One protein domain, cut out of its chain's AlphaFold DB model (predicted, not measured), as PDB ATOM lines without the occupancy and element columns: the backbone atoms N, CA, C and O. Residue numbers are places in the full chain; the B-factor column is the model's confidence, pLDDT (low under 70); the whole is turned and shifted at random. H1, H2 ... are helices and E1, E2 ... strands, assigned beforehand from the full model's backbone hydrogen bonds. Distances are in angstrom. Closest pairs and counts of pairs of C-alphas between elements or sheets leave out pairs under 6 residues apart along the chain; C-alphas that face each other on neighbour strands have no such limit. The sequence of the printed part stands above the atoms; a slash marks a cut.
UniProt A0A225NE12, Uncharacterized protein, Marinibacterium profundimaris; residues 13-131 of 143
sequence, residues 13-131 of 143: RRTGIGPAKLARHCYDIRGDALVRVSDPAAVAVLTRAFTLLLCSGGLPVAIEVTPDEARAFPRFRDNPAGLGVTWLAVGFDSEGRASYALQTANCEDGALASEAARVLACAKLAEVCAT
ATOM      1  N   ARG A  13     -24.848  27.821 -63.619       57.53
ATOM      2  CA  ARG A  13     -24.552  27.894 -65.061       57.53
ATOM      3  C   ARG A  13     -24.230  29.312 -65.549       57.53
ATOM      4  O   ARG A  13     -23.372  29.456 -66.410       57.53
ATOM      5  N   ARG A  14     -24.895  30.348 -65.019       50.38
ATOM      6  CA  ARG A  14     -24.733  31.758 -65.429       50.38
ATOM      7  C   ARG A  14     -23.411  32.349 -64.986       50.38
ATOM      8  O   ARG A  14     -22.888  33.197 -65.696       50.38
ATOM      9  N   THR A  15     -22.883  31.951 -63.831       48.69
ATOM     10  CA  THR A  15     -21.607  32.512 -63.385       48.69
ATOM     11  C   THR A  15     -20.439  31.939 -64.173       48.69
ATOM     12  O   THR A  15     -19.438  32.630 -64.307       48.69
ATOM     13  N   GLY A  16     -20.519  30.705 -64.699       57.78
ATOM     14  CA  GLY A  16     -19.392  30.041 -65.379       57.78
ATOM     15  C   GLY A  16     -18.119  29.956 -64.515       57.78
ATOM     16  O   GLY A  16     -17.027  29.674 -65.009       57.78
ATOM     17  N   ILE A  17     -18.241  30.253 -63.219       68.44
ATOM     18  CA  ILE A  17     -17.153  30.409 -62.262       68.44
ATOM     19  C   ILE A  17     -17.300  29.244 -61.290       68.44
ATOM     20  O   ILE A  17     -18.153  29.252 -60.407       68.44
ATOM     21  N   GLY A  18     -16.488  28.207 -61.497       84.88
ATOM     22  CA  GLY A  18     -16.437  27.063 -60.590       84.88
ATOM     23  C   GLY A  18     -15.900  27.444 -59.200       84.88
ATOM     24  O   GLY A  18     -15.256  28.488 -59.053       84.88
ATOM     25  N   PRO A  19     -16.092  26.584 -58.184       89.12
ATOM     26  CA  PRO A  19     -15.646  26.834 -56.810       89.12
ATOM     27  C   PRO A  19     -14.141  27.125 -56.714       89.12
ATOM     28  O   PRO A  19     -13.732  28.011 -55.972       89.12
ATOM     29  N   ALA A  20     -13.320  26.477 -57.548       90.31
ATOM     30  CA  ALA A  20     -11.886  26.755 -57.631       90.31
ATOM     31  C   ALA A  20     -11.572  28.182 -58.115       90.31
ATOM     32  O   ALA A  20     -10.594  28.794 -57.685       90.31
ATOM     33  N   LYS A  21     -12.399  28.739 -59.009       90.31
ATOM     34  CA  LYS A  21     -12.237  30.118 -59.474       90.31
ATOM     35  C   LYS A  21     -12.663  31.104 -58.381       90.31
ATOM     36  O   LYS A  21     -11.945  32.072 -58.174       90.31
ATOM     37  N   LEU A  22     -13.736  30.823 -57.631       91.56
ATOM     38  CA  LEU A  22     -14.107  31.612 -56.442       91.56
ATOM     39  C   LEU A  22     -12.973  31.632 -55.407       91.56
ATOM     40  O   LEU A  22     -12.530  32.707 -55.008       91.56
ATOM     41  N   ALA A  23     -12.436  30.458 -55.059       93.06
ATOM     42  CA  ALA A  23     -11.331  30.318 -54.112       93.06
ATOM     43  C   ALA A  23     -10.108  31.153 -54.516       93.06
ATOM     44  O   ALA A  23      -9.568  31.909 -53.716       93.06
ATOM     45  N   ARG A  24      -9.712  31.093 -55.794       90.88
ATOM     46  CA  ARG A  24      -8.566  31.852 -56.319       90.88
ATOM     47  C   ARG A  24      -8.774  33.365 -56.335       90.88
ATOM     48  O   ARG A  24      -7.790  34.076 -56.515       90.88
ATOM     49  N   HIS A  25     -10.001  33.866 -56.237       89.94
ATOM     50  CA  HIS A  25     -10.292  35.302 -56.207       89.94
ATOM     51  C   HIS A  25     -10.575  35.825 -54.793       89.94
ATOM     52  O   HIS A  25     -10.932  36.991 -54.649       89.94
ATOM     53  N   CYS A  26     -10.384  34.995 -53.765       91.94
ATOM     54  CA  CYS A  26     -10.488  35.430 -52.381       91.94
ATOM     55  C   CYS A  26      -9.265  36.249 -51.957       91.94
ATOM     56  O   CYS A  26      -8.123  35.981 -52.353       91.94
ATOM     57  N   TYR A  27      -9.535  37.237 -51.115       91.31
ATOM     58  CA  TYR A  27      -8.538  38.088 -50.490       91.31
ATOM     59  C   TYR A  27      -8.624  37.949 -48.976       91.31
ATOM     60  O   TYR A  27      -9.690  37.671 -48.430       91.31
ATOM     61  N   ASP A  28      -7.494  38.176 -48.329       90.56
ATOM     62  CA  ASP A  28      -7.337  38.228 -46.887       90.56
ATOM     63  C   ASP A  28      -6.605  39.505 -46.476       90.56
ATOM     64  O   ASP A  28      -6.133  40.264 -47.321       90.56
ATOM     65  N   ILE A  29      -6.462  39.732 -45.175       86.06
ATOM     66  CA  ILE A  29      -5.713  40.863 -44.631       86.06
ATOM     67  C   ILE A  29      -4.458  40.362 -43.915       86.06
ATOM     68  O   ILE A  29      -4.540  39.601 -42.956       86.06
ATOM     69  N   ARG A  30      -3.285  40.839 -44.332       84.50
ATOM     70  CA  ARG A  30      -2.006  40.583 -43.659       84.50
ATOM     71  C   ARG A  30      -1.424  41.912 -43.183       84.50
ATOM     72  O   ARG A  30      -0.975  42.715 -43.997       84.50
ATOM     73  N   GLY A  31      -1.443  42.142 -41.868       85.06
ATOM     74  CA  GLY A  31      -1.175  43.472 -41.309       85.06
ATOM     75  C   GLY A  31      -2.275  44.444 -41.739       85.06
ATOM     76  O   GLY A  31      -3.447  44.143 -41.530       85.06
ATOM     77  N   ASP A  32      -1.896  45.532 -42.408       84.50
ATOM     78  CA  ASP A  32      -2.827  46.536 -42.953       84.50
ATOM     79  C   ASP A  32      -3.083  46.370 -44.463       84.50
ATOM     80  O   ASP A  32      -3.792  47.167 -45.078       84.50
ATOM     81  N   ALA A  33      -2.502  45.341 -45.087       85.44
ATOM     82  CA  ALA A  33      -2.589  45.123 -46.525       85.44
ATOM     83  C   ALA A  33      -3.605  44.033 -46.882       85.44
ATOM     84  O   ALA A  33      -3.617  42.948 -46.293       85.44
ATOM     85  N   LEU A  34      -4.403  44.298 -47.919       87.81
ATOM     86  CA  LEU A  34      -5.214  43.281 -48.578       87.81
ATOM     87  C   LEU A  34      -4.307  42.411 -49.460       87.81
ATOM     88  O   LEU A  34      -3.672  42.901 -50.395       87.81
ATOM     89  N   VAL A  35      -4.250  41.115 -49.173       92.00
ATOM     90  CA  VAL A  35      -3.433  40.135 -49.891       92.00
ATOM     91  C   VAL A  35      -4.319  39.078 -50.525       92.00
ATOM     92  O   VAL A  35      -5.327  38.666 -49.966       92.00
ATOM     93  N   ARG A  36      -3.955  38.614 -51.715       93.12
ATOM     94  CA  ARG A  36      -4.664  37.500 -52.348       93.12
ATOM     95  C   ARG A  36      -4.306  36.192 -51.642       93.12
ATOM     96  O   ARG A  36      -3.130  35.951 -51.376       93.12
ATOM     97  N   VAL A  37      -5.288  35.320 -51.419       94.19
ATOM     98  CA  VAL A  37      -5.022  33.953 -50.947       94.19
ATOM     99  C   VAL A  37      -4.418  33.148 -52.099       94.19
ATOM    100  O   VAL A  37      -5.096  32.847 -53.083       94.19
ATOM    101  N   SER A  38      -3.121  32.849 -52.008       94.06
ATOM    102  CA  SER A  38      -2.367  32.139 -53.053       94.06
ATOM    103  C   SER A  38      -1.838  30.774 -52.626       94.06
ATOM    104  O   SER A  38      -1.404  30.016 -53.490       94.06
ATOM    105  N   ASP A  39      -1.851  30.465 -51.329       96.25
ATOM    106  CA  ASP A  39      -1.361  29.185 -50.825       96.25
ATOM    107  C   ASP A  39      -2.228  28.022 -51.359       96.25
ATOM    108  O   ASP A  39      -3.458  28.074 -51.223       96.25
ATOM    109  N   PRO A  40      -1.637  26.979 -51.979       96.56
ATOM    110  CA  PRO A  40      -2.397  25.862 -52.538       96.56
ATOM    111  C   PRO A  40      -3.292  25.142 -51.524       96.56
ATOM    112  O   PRO A  40      -4.399  24.738 -51.890       96.56
ATOM    113  N   ALA A  41      -2.856  25.004 -50.269       96.44
ATOM    114  CA  ALA A  41      -3.638  24.358 -49.222       96.44
ATOM    115  C   ALA A  41      -4.850  25.221 -48.842       96.44
ATOM    116  O   ALA A  41      -5.978  24.725 -48.847       96.44
ATOM    117  N   ALA A  42      -4.666  26.531 -48.654       96.62
ATOM    118  CA  ALA A  42      -5.782  27.447 -48.390       96.62
ATOM    119  C   ALA A  42      -6.783  27.478 -49.558       96.62
ATOM    120  O   ALA A  42      -8.000  27.435 -49.358       96.62
ATOM    121  N   VAL A  43      -6.288  27.488 -50.801       97.12
ATOM    122  CA  VAL A  43      -7.132  27.437 -52.004       97.12
ATOM    123  C   VAL A  43      -7.921  26.124 -52.081       97.12
ATOM    124  O   VAL A  43      -9.087  26.144 -52.489       97.12
ATOM    125  N   ALA A  44      -7.339  24.991 -51.681       97.25
ATOM    126  CA  ALA A  44      -8.036  23.706 -51.639       97.25
ATOM    127  C   ALA A  44      -9.174  23.706 -50.603       97.25
ATOM    128  O   ALA A  44     -10.300  23.319 -50.929       97.25
ATOM    129  N   VAL A  45      -8.920  24.227 -49.399       97.88
ATOM    130  CA  VAL A  45      -9.931  24.368 -48.335       97.88
ATOM    131  C   VAL A  45     -11.067  25.291 -48.782       97.88
ATOM    132  O   VAL A  45     -12.239  24.919 -48.695       97.88
ATOM    133  N   LEU A  46     -10.743  26.457 -49.351       97.56
ATOM    134  CA  LEU A  46     -11.737  27.377 -49.910       97.56
ATOM    135  C   LEU A  46     -12.547  26.719 -51.033       97.56
ATOM    136  O   LEU A  46     -13.761  26.882 -51.098       97.56
ATOM    137  N   THR A  47     -11.909  25.933 -51.902       97.31
ATOM    138  CA  THR A  47     -12.605  25.216 -52.981       97.31
ATOM    139  C   THR A  47     -13.613  24.212 -52.418       97.31
ATOM    140  O   THR A  47     -14.748  24.146 -52.902       97.31
ATOM    141  N   ARG A  48     -13.241  23.465 -51.370       97.19
ATOM    142  CA  ARG A  48     -14.138  22.551 -50.646       97.19
ATOM    143  C   ARG A  48     -15.321  23.313 -50.040       97.19
ATOM    144  O   ARG A  48     -16.471  22.957 -50.300       97.19
ATOM    145  N   ALA A  49     -15.054  24.405 -49.329       97.38
ATOM    146  CA  ALA A  49     -16.077  25.245 -48.710       97.38
ATOM    147  C   ALA A  49     -17.040  25.864 -49.744       97.38
ATOM    148  O   ALA A  49     -18.257  25.760 -49.599       97.38
ATOM    149  N   PHE A  50     -16.528  26.436 -50.839       96.19
ATOM    150  CA  PHE A  50     -17.366  27.004 -51.903       96.19
ATOM    151  C   PHE A  50     -18.156  25.946 -52.667       96.19
ATOM    152  O   PHE A  50     -19.249  26.233 -53.152       96.19
ATOM    153  N   THR A  51     -17.651  24.718 -52.764       95.44
ATOM    154  CA  THR A  51     -18.434  23.612 -53.323       95.44
ATOM    155  C   THR A  51     -19.674  23.362 -52.470       95.44
ATOM    156  O   THR A  51     -20.781  23.305 -53.006       95.44
ATOM    157  N   LEU A  52     -19.519  23.311 -51.143       95.56
ATOM    158  CA  LEU A  52     -20.647  23.173 -50.218       95.56
ATOM    159  C   LEU A  52     -21.592  24.374 -50.288       95.56
ATOM    160  O   LEU A  52     -22.797  24.173 -50.389       95.56
ATOM    161  N   LEU A  53     -21.068  25.603 -50.334       94.50
ATOM    162  CA  LEU A  53     -21.863  26.822 -50.520       94.50
ATOM    163  C   LEU A  53     -22.770  26.725 -51.757       94.50
ATOM    164  O   LEU A  53     -23.973  26.984 -51.695       94.50
ATOM    165  N   LEU A  54     -22.202  26.316 -52.895       91.44
ATOM    166  CA  LEU A  54     -22.932  26.192 -54.156       91.44
ATOM    167  C   LEU A  54     -23.946  25.041 -54.130       91.44
ATOM    168  O   LEU A  54     -25.035  25.184 -54.695       91.44
ATOM    169  N   CYS A  55     -23.626  23.928 -53.464       91.00
ATOM    170  CA  CYS A  55     -24.552  22.816 -53.233       91.00
ATOM    171  C   CYS A  55     -25.721  23.214 -52.315       91.00
ATOM    172  O   CYS A  55     -26.864  22.841 -52.580       91.00
ATOM    173  N   SER A  56     -25.463  24.059 -51.314       90.75
ATOM    174  CA  SER A  56     -26.455  24.650 -50.406       90.75
ATOM    175  C   SER A  56     -27.287  25.763 -51.048       90.75
ATOM    176  O   SER A  56     -28.120  26.386 -50.393       90.75
ATOM    177  N   GLY A  57     -27.102  26.026 -52.345       88.56
ATOM    178  CA  GLY A  57     -27.872  27.038 -53.058       88.56
ATOM    179  C   GLY A  57     -27.418  28.472 -52.811       88.56
ATOM    180  O   GLY A  57     -28.222  29.379 -53.000       88.56
ATOM    181  N   GLY A  58     -26.167  28.675 -52.394       88.12
ATOM    182  CA  GLY A  58     -25.603  29.992 -52.094       88.12
ATOM    183  C   GLY A  58     -25.838  30.472 -50.660       88.12
ATOM    184  O   GLY A  58     -25.447  31.589 -50.341       88.12
ATOM    185  N   LEU A  59     -26.456  29.653 -49.802       91.25
ATOM    186  CA  LEU A  59     -26.575  29.943 -48.371       91.25
ATOM    187  C   LEU A  59     -25.212  29.794 -47.687       91.25
ATOM    188  O   LEU A  59     -24.557  28.796 -47.981       91.25
ATOM    189  N   PRO A  60     -24.808  30.710 -46.779       94.88
ATOM    190  CA  PRO A  60     -23.541  30.623 -46.059       94.88
ATOM    191  C   PRO A  60     -23.311  29.254 -45.415       94.88
ATOM    192  O   PRO A  60     -24.229  28.663 -44.844       94.88
ATOM    193  N   VAL A  61     -22.077  28.763 -45.500       97.12
ATOM    194  CA  VAL A  61     -21.664  27.471 -44.934       97.12
ATOM    195  C   VAL A  61     -20.418  27.682 -44.094       97.12
ATOM    196  O   VAL A  61     -19.528  28.426 -44.496       97.12
ATOM    197  N   ALA A  62     -20.342  26.995 -42.956       97.62
ATOM    198  CA  ALA A  62     -19.130  26.892 -42.159       97.62
ATOM    199  C   ALA A  62     -18.622  25.447 -42.162       97.62
ATOM    200  O   ALA A  62     -19.424  24.514 -42.099       97.62
ATOM    201  N   ILE A  63     -17.305  25.274 -42.251       97.88
ATOM    202  CA  ILE A  63     -16.628  23.983 -42.130       97.88
ATOM    203  C   ILE A  63     -15.516  24.063 -41.096       97.88
ATOM    204  O   ILE A  63     -14.872  25.103 -40.948       97.88
ATOM    205  N   GLU A  64     -15.274  22.951 -40.419       96.81
ATOM    206  CA  GLU A  64     -14.088  22.780 -39.594       96.81
ATOM    207  C   GLU A  64     -12.842  22.651 -40.484       96.81
ATOM    208  O   GLU A  64     -12.899  22.114 -41.601       96.81
ATOM    209  N   VAL A  65     -11.728  23.196 -40.004       96.44
ATOM    210  CA  VAL A  65     -10.443  23.240 -40.703       96.44
ATOM    211  C   VAL A  65      -9.366  22.725 -39.761       96.44
ATOM    212  O   VAL A  65      -9.324  23.113 -38.592       96.44
ATOM    213  N   THR A  66      -8.490  21.853 -40.260       94.62
ATOM    214  CA  THR A  66      -7.398  21.327 -39.430       94.62
ATOM    215  C   THR A  66      -6.379  22.427 -39.107       94.62
ATOM    216  O   THR A  66      -6.288  23.415 -39.842       94.62
ATOM    217  N   PRO A  67      -5.563  22.284 -38.047       92.31
ATOM    218  CA  PRO A  67      -4.519  23.263 -37.741       92.31
ATOM    219  C   PRO A  67      -3.553  23.505 -38.913       92.31
ATOM    220  O   PRO A  67      -3.226  24.651 -39.217       92.31
ATOM    221  N   ASP A  68      -3.157  22.446 -39.624       92.94
ATOM    222  CA  ASP A  68      -2.267  22.548 -40.789       92.94
ATOM    223  C   ASP A  68      -2.929  23.284 -41.959       92.94
ATOM    224  O   ASP A  68      -2.309  24.131 -42.602       92.94
ATOM    225  N   GLU A  69      -4.209  23.008 -42.212       95.56
ATOM    226  CA  GLU A  69      -4.991  23.724 -43.218       95.56
ATOM    227  C   GLU A  69      -5.170  25.206 -42.841       95.56
ATOM    228  O   GLU A  69      -5.116  26.080 -43.707       95.56
ATOM    229  N   ALA A  70      -5.357  25.507 -41.554       94.81
ATOM    230  CA  ALA A  70      -5.547  26.865 -41.061       94.81
ATOM    231  C   ALA A  70      -4.271  27.711 -41.216       94.81
ATOM    232  O   ALA A  70      -4.355  28.865 -41.633       94.81
ATOM    233  N   ARG A  71      -3.086  27.124 -40.993       94.38
ATOM    234  CA  ARG A  71      -1.775  27.784 -41.175       94.38
ATOM    235  C   ARG A  71      -1.511  28.288 -42.590       94.38
ATOM    236  O   ARG A  71      -0.706  29.199 -42.766       94.38
ATOM    237  N   ALA A  72      -2.205  27.745 -43.585       95.56
ATOM    238  CA  ALA A  72      -2.111  28.208 -44.964       95.56
ATOM    239  C   ALA A  72      -2.777  29.581 -45.196       95.56
ATOM    240  O   ALA A  72      -2.545  30.222 -46.224       95.56
ATOM    241  N   PHE A  73      -3.627  30.048 -44.271       94.81
ATOM    242  CA  PHE A  73      -4.340  31.315 -44.414       94.81
ATOM    243  C   PHE A  73      -3.519  32.503 -43.889       94.81
ATOM    244  O   PHE A  73      -3.006  32.447 -42.771       94.81
ATOM    245  N   PRO A  74      -3.454  33.632 -44.626       91.44
ATOM    246  CA  PRO A  74      -2.668  34.799 -44.217       91.44
ATOM    247  C   PRO A  74      -3.031  35.384 -42.848       91.44
ATOM    248  O   PRO A  74      -2.156  35.911 -42.160       91.44
ATOM    249  N   ARG A  75      -4.313  35.327 -42.461       88.31
ATOM    250  CA  ARG A  75      -4.789  35.817 -41.160       88.31
ATOM    251  C   ARG A  75      -4.608  34.858 -39.999       88.31
ATOM    252  O   ARG A  75      -4.815  35.284 -38.859       88.31
ATOM    253  N   PHE A  76      -4.300  33.593 -40.258       90.38
ATOM    254  CA  PHE A  76      -4.252  32.614 -39.189       90.38
ATOM    255  C   PHE A  76      -3.130  32.951 -38.212       90.38
ATOM    256  O   PHE A  76      -1.988  33.212 -38.595       90.38
ATOM    257  N   ARG A  77      -3.481  32.964 -36.930       84.50
ATOM    258  CA  ARG A  77      -2.531  33.089 -35.834       84.50
ATOM    259  C   ARG A  77      -2.582  31.786 -35.071       84.50
ATOM    260  O   ARG A  77      -3.644  31.416 -34.577       84.50
ATOM    261  N   ASP A  78      -1.436  31.119 -34.995       79.88
ATOM    262  CA  ASP A  78      -1.305  29.923 -34.178       79.88
ATOM    263  C   ASP A  78      -1.726  30.245 -32.745       79.88
ATOM    264  O   ASP A  78      -1.343  31.273 -32.174       79.88
ATOM    265  N   ASN A  79      -2.524  29.355 -32.170       77.12
ATOM    266  CA  ASN A  79      -2.859  29.432 -30.765       77.12
ATOM    267  C   ASN A  79      -1.755  28.726 -29.956       77.12
ATOM    268  O   ASN A  79      -1.630  27.504 -30.067       77.12
ATOM    269  N   PRO A  80      -0.997  29.438 -29.102       68.62
ATOM    270  CA  PRO A  80       0.079  28.835 -28.317       68.62
ATOM    271  C   PRO A  80      -0.408  27.754 -27.343       68.62
ATOM    272  O   PRO A  80       0.383  26.909 -26.940       68.62
ATOM    273  N   ALA A  81      -1.697  27.742 -26.983       71.50
ATOM    274  CA  ALA A  81      -2.262  26.723 -26.101       71.50
ATOM    275  C   ALA A  81      -2.546  25.377 -26.798       71.50
ATOM    276  O   ALA A  81      -2.913  24.425 -26.121       71.50
ATOM    277  N   GLY A  82      -2.430  25.279 -28.131       68.94
ATOM    278  CA  GLY A  82      -2.575  24.020 -28.884       68.94
ATOM    279  C   GLY A  82      -3.979  23.386 -28.910       68.94
ATOM    280  O   GLY A  82      -4.200  22.458 -29.676       68.94
ATOM    281  N   LEU A  83      -4.935  23.894 -28.126       75.44
ATOM    282  CA  LEU A  83      -6.293  23.346 -27.968       75.44
ATOM    283  C   LEU A  83      -7.365  24.086 -28.793       75.44
ATOM    284  O   LEU A  83      -8.552  24.014 -28.489       75.44
ATOM    285  N   GLY A  84      -6.964  24.860 -29.803       85.69
ATOM    286  CA  GLY A  84      -7.906  25.669 -30.582       85.69
ATOM    287  C   GLY A  84      -8.594  24.890 -31.696       85.69
ATOM    288  O   GLY A  84      -7.917  24.294 -32.531       85.69
ATOM    289  N   VAL A  85      -9.925  24.967 -31.766       93.50
ATOM    290  CA  VAL A  85     -10.700  24.486 -32.922       93.50
ATOM    291  C   VAL A  85     -10.915  25.648 -33.879       93.50
ATOM    292  O   VAL A  85     -11.311  26.739 -33.459       93.50
ATOM    293  N   THR A  86     -10.646  25.430 -35.167       95.88
ATOM    294  CA  THR A  86     -10.741  26.473 -36.194       95.88
ATOM    295  C   THR A  86     -11.857  26.170 -37.182       95.88
ATOM    296  O   THR A  86     -11.933  25.082 -37.747       95.88
ATOM    297  N   TRP A  87     -12.704  27.168 -37.421       97.50
ATOM    298  CA  TRP A  87     -13.791  27.109 -38.388       97.50
ATOM    299  C   TRP A  87     -13.625  28.170 -39.471       97.50
ATOM    300  O   TRP A  87     -13.244  29.314 -39.211       97.50
ATOM    301  N   LEU A  88     -13.954  27.778 -40.698       97.88
ATOM    302  CA  LEU A  88     -14.001  28.631 -41.875       97.88
ATOM    303  C   LEU A  88     -15.448  28.773 -42.333       97.88
ATOM    304  O   LEU A  88     -16.062  27.798 -42.764       97.88
ATOM    305  N   ALA A  89     -15.970  29.994 -42.303       98.00
ATOM    306  CA  ALA A  89     -17.251  30.344 -42.896       98.00
ATOM    307  C   ALA A  89     -17.043  30.970 -44.279       98.00
ATOM    308  O   ALA A  89     -16.161  31.807 -44.456       98.00
ATOM    309  N   VAL A  90     -17.866  30.589 -45.257       97.19
ATOM    310  CA  VAL A  90     -17.878  31.152 -46.614       97.19
ATOM    311  C   VAL A  90     -19.271  31.631 -47.000       97.19
ATOM    312  O   VAL A  90     -20.280  31.066 -46.571       97.19
ATOM    313  N   GLY A  91     -19.329  32.654 -47.846       95.12
ATOM    314  CA  GLY A  91     -20.579  33.237 -48.320       95.12
ATOM    315  C   GLY A  91     -20.386  34.165 -49.511       95.12
ATOM    316  O   GLY A  91     -19.283  34.307 -50.043       95.12
ATOM    317  N   PHE A  92     -21.484  34.793 -49.920       91.56
ATOM    318  CA  PHE A  92     -21.481  35.881 -50.890       91.56
ATOM    319  C   PHE A  92     -21.813  37.196 -50.185       91.56
ATOM    320  O   PHE A  92     -22.651  37.215 -49.283       91.56
ATOM    321  N   ASP A  93     -21.145  38.277 -50.576       88.56
ATOM    322  CA  ASP A  93     -21.514  39.628 -50.149       88.56
ATOM    323  C   ASP A  93     -22.729  40.154 -50.940       88.56
ATOM    324  O   ASP A  93     -23.286  39.469 -51.807       88.56
ATOM    325  N   SER A  94     -23.149  41.388 -50.649       83.38
ATOM    326  CA  SER A  94     -24.269  42.047 -51.343       83.38
ATOM    327  C   SER A  94     -24.042  42.269 -52.850       83.38
ATOM    328  O   SER A  94     -25.010  42.424 -53.594       83.38
ATOM    329  N   GLU A  95     -22.791  42.224 -53.317       83.00
ATOM    330  CA  GLU A  95     -22.403  42.328 -54.729       83.00
ATOM    331  C   GLU A  95     -22.201  40.951 -55.393       83.00
ATOM    332  O   GLU A  95     -21.855  40.864 -56.575       83.00
ATOM    333  N   GLY A  96     -22.422  39.855 -54.661       84.00
ATOM    334  CA  GLY A  96     -22.233  38.492 -55.153       84.00
ATOM    335  C   GLY A  96     -20.771  38.033 -55.206       84.00
ATOM    336  O   GLY A  96     -20.474  37.020 -55.845       84.00
ATOM    337  N   ARG A  97     -19.842  38.744 -54.557       87.06
ATOM    338  CA  ARG A  97     -18.434  38.341 -54.447       87.06
ATOM    339  C   ARG A  97     -18.265  37.284 -53.361       87.06
ATOM    340  O   ARG A  97     -18.856  37.367 -52.287       87.06
ATOM    341  N   ALA A  98     -17.428  36.290 -53.647       91.88
ATOM    342  CA  ALA A  98     -17.059  35.260 -52.687       91.88
ATOM    343  C   ALA A  98     -16.247  35.860 -51.533       91.88
ATOM    344  O   ALA A  98     -15.226  36.506 -51.761       91.88
ATOM    345  N   SER A  99     -16.705  35.612 -50.311       93.56
ATOM    346  CA  SER A  99     -16.084  36.073 -49.070       93.56
ATOM    347  C   SER A  99     -15.912  34.909 -48.102       93.56
ATOM    348  O   SER A  99     -16.631  33.906 -48.187       93.56
ATOM    349  N   TYR A 100     -14.966  35.041 -47.175       96.31
ATOM    350  CA  TYR A 100     -14.761  34.066 -46.113       96.31
ATOM    351  C   TYR A 100     -14.357  34.728 -44.793       96.31
ATOM    352  O   TYR A 100     -13.890  35.867 -44.769       96.31
ATOM    353  N   ALA A 101     -14.515  33.988 -43.701       95.94
ATOM    354  CA  ALA A 101     -13.988  34.333 -42.392       95.94
ATOM    355  C   ALA A 101     -13.453  33.079 -41.696       95.94
ATOM    356  O   ALA A 101     -14.126  32.051 -41.658       95.94
ATOM    357  N   LEU A 102     -12.246  33.178 -41.144       95.69
ATOM    358  CA  LEU A 102     -11.598  32.130 -40.357       95.69
ATOM    359  C   LEU A 102     -11.598  32.563 -38.888       95.69
ATOM    360  O   LEU A 102     -11.197  33.694 -38.601       95.69
ATOM    361  N   GLN A 103     -12.067  31.709 -37.980       95.56
ATOM    362  CA  GLN A 103     -12.069  31.975 -36.539       95.56
ATOM    363  C   GLN A 103     -11.656  30.732 -35.759       95.56
ATOM    364  O   GLN A 103     -12.040  29.615 -36.101       95.56
ATOM    365  N   THR A 104     -10.898  30.956 -34.692       94.62
ATOM    366  CA  THR A 104     -10.437  29.917 -33.772       94.62
ATOM    367  C   THR A 104     -10.984  30.229 -32.390       94.62
ATOM    368  O   THR A 104     -10.930  31.381 -31.955       94.62
ATOM    369  N   ALA A 105     -11.497  29.220 -31.695       93.06
ATOM    370  CA  ALA A 105     -11.885  29.339 -30.296       93.06
ATOM    371  C   ALA A 105     -11.205  28.251 -29.467       93.06
ATOM    372  O   ALA A 105     -10.945  27.147 -29.949       93.06
ATOM    373  N   ASN A 106     -10.930  28.593 -28.212       91.62
ATOM    374  CA  ASN A 106     -10.252  27.730 -27.259       91.62
ATOM    375  C   ASN A 106     -11.161  27.558 -26.049       91.62
ATOM    376  O   ASN A 106     -11.605  28.545 -25.463       91.62
ATOM    377  N   CYS A 107     -11.418  26.315 -25.672       88.88
ATOM    378  CA  CYS A 107     -12.123  25.952 -24.453       88.88
ATOM    379  C   CYS A 107     -11.571  24.603 -23.979       88.88
ATOM    380  O   CYS A 107     -11.047  23.841 -24.789       88.88
ATOM    381  N   GLU A 108     -11.675  24.315 -22.683       90.00
ATOM    382  CA  GLU A 108     -11.331  22.991 -22.142       90.00
ATOM    383  C   GLU A 108     -12.264  21.905 -22.701       90.00
ATOM    384  O   GLU A 108     -11.837  20.781 -22.953       90.00
ATOM    385  N   ASP A 109     -13.524  22.266 -22.960       91.94
ATOM    386  CA  ASP A 109     -14.487  21.426 -23.663       91.94
ATOM    387  C   ASP A 109     -14.403  21.675 -25.179       91.94
ATOM    388  O   ASP A 109     -14.787  22.732 -25.690       91.94
ATOM    389  N   GLY A 110     -13.917  20.671 -25.912       90.44
ATOM    390  CA  GLY A 110     -13.757  20.742 -27.364       90.44
ATOM    391  C   GLY A 110     -15.068  20.945 -28.132       90.44
ATOM    392  O   GLY A 110     -15.060  21.594 -29.179       90.44
ATOM    393  N   ALA A 111     -16.205  20.457 -27.624       92.88
ATOM    394  CA  ALA A 111     -17.499  20.653 -28.278       92.88
ATOM    395  C   ALA A 111     -17.958  22.112 -28.158       92.88
ATOM    396  O   ALA A 111     -18.390  22.710 -29.147       92.88
ATOM    397  N   LEU A 112     -17.791  22.708 -26.973       94.12
ATOM    398  CA  LEU A 112     -18.064  24.130 -26.755       94.12
ATOM    399  C   LEU A 112     -17.103  25.018 -27.553       94.12
ATOM    400  O   LEU A 112     -17.547  26.000 -28.147       94.12
ATOM    401  N   ALA A 113     -15.814  24.662 -27.625       93.44
ATOM    402  CA  ALA A 113     -14.841  25.366 -28.465       93.44
ATOM    403  C   ALA A 113     -15.255  25.340 -29.942       93.44
ATOM    404  O   ALA A 113     -15.255  26.376 -30.607       93.44
ATOM    405  N   SER A 114     -15.641  24.167 -30.449       94.25
ATOM    406  CA  SER A 114     -16.049  23.989 -31.842       94.25
ATOM    407  C   SER A 114     -17.292  24.816 -32.179       94.25
ATOM    408  O   SER A 114     -17.288  25.578 -33.147       94.25
ATOM    409  N   GLU A 115     -18.326  24.759 -31.338       96.31
ATOM    410  CA  GLU A 115     -19.543  25.547 -31.545       96.31
ATOM    411  C   GLU A 115     -19.270  27.056 -31.453       96.31
ATOM    412  O   GLU A 115     -19.718  27.819 -32.311       96.31
ATOM    413  N   ALA A 116     -18.473  27.498 -30.475       95.44
ATOM    414  CA  ALA A 116     -18.085  28.899 -30.346       95.44
ATOM    415  C   ALA A 116     -17.312  29.395 -31.580       95.44
ATOM    416  O   ALA A 116     -17.646  30.443 -32.136       95.44
ATOM    417  N   ALA A 117     -16.325  28.630 -32.057       95.62
ATOM    418  CA  ALA A 117     -15.565  28.954 -33.264       95.62
ATOM    419  C   ALA A 117     -16.473  29.037 -34.501       95.62
ATOM    420  O   ALA A 117     -16.347  29.970 -35.297       95.62
ATOM    421  N   ARG A 118     -17.432  28.113 -34.636       97.50
ATOM    422  CA  ARG A 118     -18.417  28.112 -35.725       97.50
ATOM    423  C   ARG A 118     -19.292  29.365 -35.705       97.50
ATOM    424  O   ARG A 118     -19.452  30.016 -36.739       97.50
ATOM    425  N   VAL A 119     -19.841  29.722 -34.542       97.31
ATOM    426  CA  VAL A 119     -20.674  30.925 -34.366       97.31
ATOM    427  C   VAL A 119     -19.866  32.188 -34.666       97.31
ATOM    428  O   VAL A 119     -20.332  33.038 -35.427       97.31
ATOM    429  N   LEU A 120     -18.640  32.291 -34.144       96.38
ATOM    430  CA  LEU A 120     -17.742  33.418 -34.401       96.38
ATOM    431  C   LEU A 120     -17.395  33.546 -35.888       96.38
ATOM    432  O   LEU A 120     -17.436  34.651 -36.429       96.38
ATOM    433  N   ALA A 121     -17.093  32.438 -36.572       96.12
ATOM    434  CA  ALA A 121     -16.800  32.444 -38.004       96.12
ATOM    435  C   ALA A 121     -17.996  32.961 -38.816       96.12
ATOM    436  O   ALA A 121     -17.833  33.830 -39.673       96.12
ATOM    437  N   CYS A 122     -19.209  32.489 -38.512       96.62
ATOM    438  CA  CYS A 122     -20.435  32.954 -39.161       96.62
ATOM    439  C   CYS A 122     -20.733  34.433 -38.876       96.62
ATOM    440  O   CYS A 122     -21.069  35.174 -39.800       96.62
ATOM    441  N   ALA A 123     -20.588  34.876 -37.624       96.06
ATOM    442  CA  ALA A 123     -20.771  36.276 -37.249       96.06
ATOM    443  C   ALA A 123     -19.770  37.173 -37.989       96.06
ATOM    444  O   ALA A 123     -20.152  38.175 -38.593       96.06
ATOM    445  N   LYS A 124     -18.500  36.756 -38.045       94.88
ATOM    446  CA  LYS A 124     -17.466  37.504 -38.757       94.88
ATOM    447  C   LYS A 124     -17.712  37.551 -40.261       94.88
ATOM    448  O   LYS A 124     -17.497  38.588 -40.883       94.88
ATOM    449  N   LEU A 125     -18.185  36.455 -40.849       94.38
ATOM    450  CA  LEU A 125     -18.591  36.435 -42.251       94.38
ATOM    451  C   LEU A 125     -19.725  37.435 -42.508       94.38
ATOM    452  O   LEU A 125     -19.674  38.145 -43.506       94.38
ATOM    453  N   ALA A 126     -20.716  37.521 -41.617       93.25
ATOM    454  CA  ALA A 126     -21.806  38.483 -41.753       93.25
ATOM    455  C   ALA A 126     -21.293  39.935 -41.755       93.25
ATOM    456  O   ALA A 126     -21.723  40.719 -42.597       93.25
ATOM    457  N   GLU A 127     -20.326  40.275 -40.895       91.31
ATOM    458  CA  GLU A 127     -19.665  41.591 -40.912       91.31
ATOM    459  C   GLU A 127     -18.940  41.864 -42.240       91.31
ATOM    460  O   GLU A 127     -19.071  42.944 -42.822       91.31
ATOM    461  N   VAL A 128     -18.184  40.877 -42.736       89.25
ATOM    462  CA  VAL A 128     -17.449  40.992 -44.005       89.25
ATOM    463  C   VAL A 128     -18.419  41.186 -45.172       89.25
ATOM    464  O   VAL A 128     -18.225  42.089 -45.977       89.25
ATOM    465  N   CYS A 129     -19.493  40.398 -45.234       87.19
ATOM    466  CA  CYS A 129     -20.506  40.487 -46.286       87.19
ATOM    467  C   CYS A 129     -21.360  41.763 -46.213       87.19
ATOM    468  O   CYS A 129     -21.913  42.182 -47.233       87.19
ATOM    469  N   ALA A 130     -21.500  42.363 -45.025       83.94
ATOM    470  CA  ALA A 130     -22.224  43.617 -44.823       83.94
ATOM    471  C   ALA A 130     -21.414  44.846 -45.255       83.94
ATOM    472  O   ALA A 130     -21.996  45.893 -45.537       83.94
ATOM    473  N   THR A 131     -20.086  44.730 -45.328       77.94
ATOM    474  CA  THR A 131     -19.222  45.815 -45.793       77.94
ATOM    475  C   THR A 131     -19.261  45.861 -47.326       77.94
ATOM    476  O   THR A 131     -18.878  44.877 -47.960       77.94
TER     477      THR A 131
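Overview. This is residues 13 to 131 of the 143 residues of an uncharacterized protein of Marinibacterium profundimaris (UniProt A0A225NE12). A strongly twisted sheet of three strands, E3, E4 and E5, is covered by the long helix H4 on one face and by H2, with H1 packed on it, on the other: three layers, helices on both faces of a sheet. Short H3 is over the sheet on H2's face, and a small hairpin, E1 and E2, lies off to the side. The 119 printed residues include four named helices and five named strands, in the order H1 E1 E2 H2 E3 H3 E4 E5 H4; the class is mixed. The whole is compact, with a radius of gyration of the C-alphas of 13.8 A, and elongated, spanning 46 by 28 by 25 A.

Arrangement. H1, residues 19 to 24, touches H2, residues 40 to 55, closest at the C-alphas of Ala 20 and Thr 47, 5.0 A. E1, 27 to 30, and E2, 33 to 36, form an antiparallel hairpin; N 28 and O 35 are 2.8 A apart. E3, 61 to 65, and E4, 84 to 92, are antiparallel, with N 63 and O 88 at 2.9 A. H2 is on their sheet at a height of 8.0 A. H3, 67 to 71, touches H2 at its residues 41 to 45 alone, the closest C-alphas being those of Ala 41 and Glu 69, 6.2 A. E4 and E5, 98 to 106, form a hairpin, with N 89 and O 101 at 2.8 A. H4, 110 to 130, is over E4 and E5 on the opposite face from H2, at a height of 6.1 A; the C-alphas of Ala 105 and Ala 117 are closest, 4.7 A. Every O i to N i+4 pair is within hydrogen-bond range in H1, H2, H3 and H4.

Along the chain. H1 begins at C-alpha 19 (-15.646, 26.834, -56.810). H2 is 22.4 A long, E4 26.5 A, E5 27.4 A and H4 30.0 A, ending at C-alpha 130 (-22.224, 43.617, -44.823).

Size, cuts and confidence. The printed part has no cut. The link from H3 to E4 is long. Residues 13 to 17, 80 and 82 have pLDDT under 70.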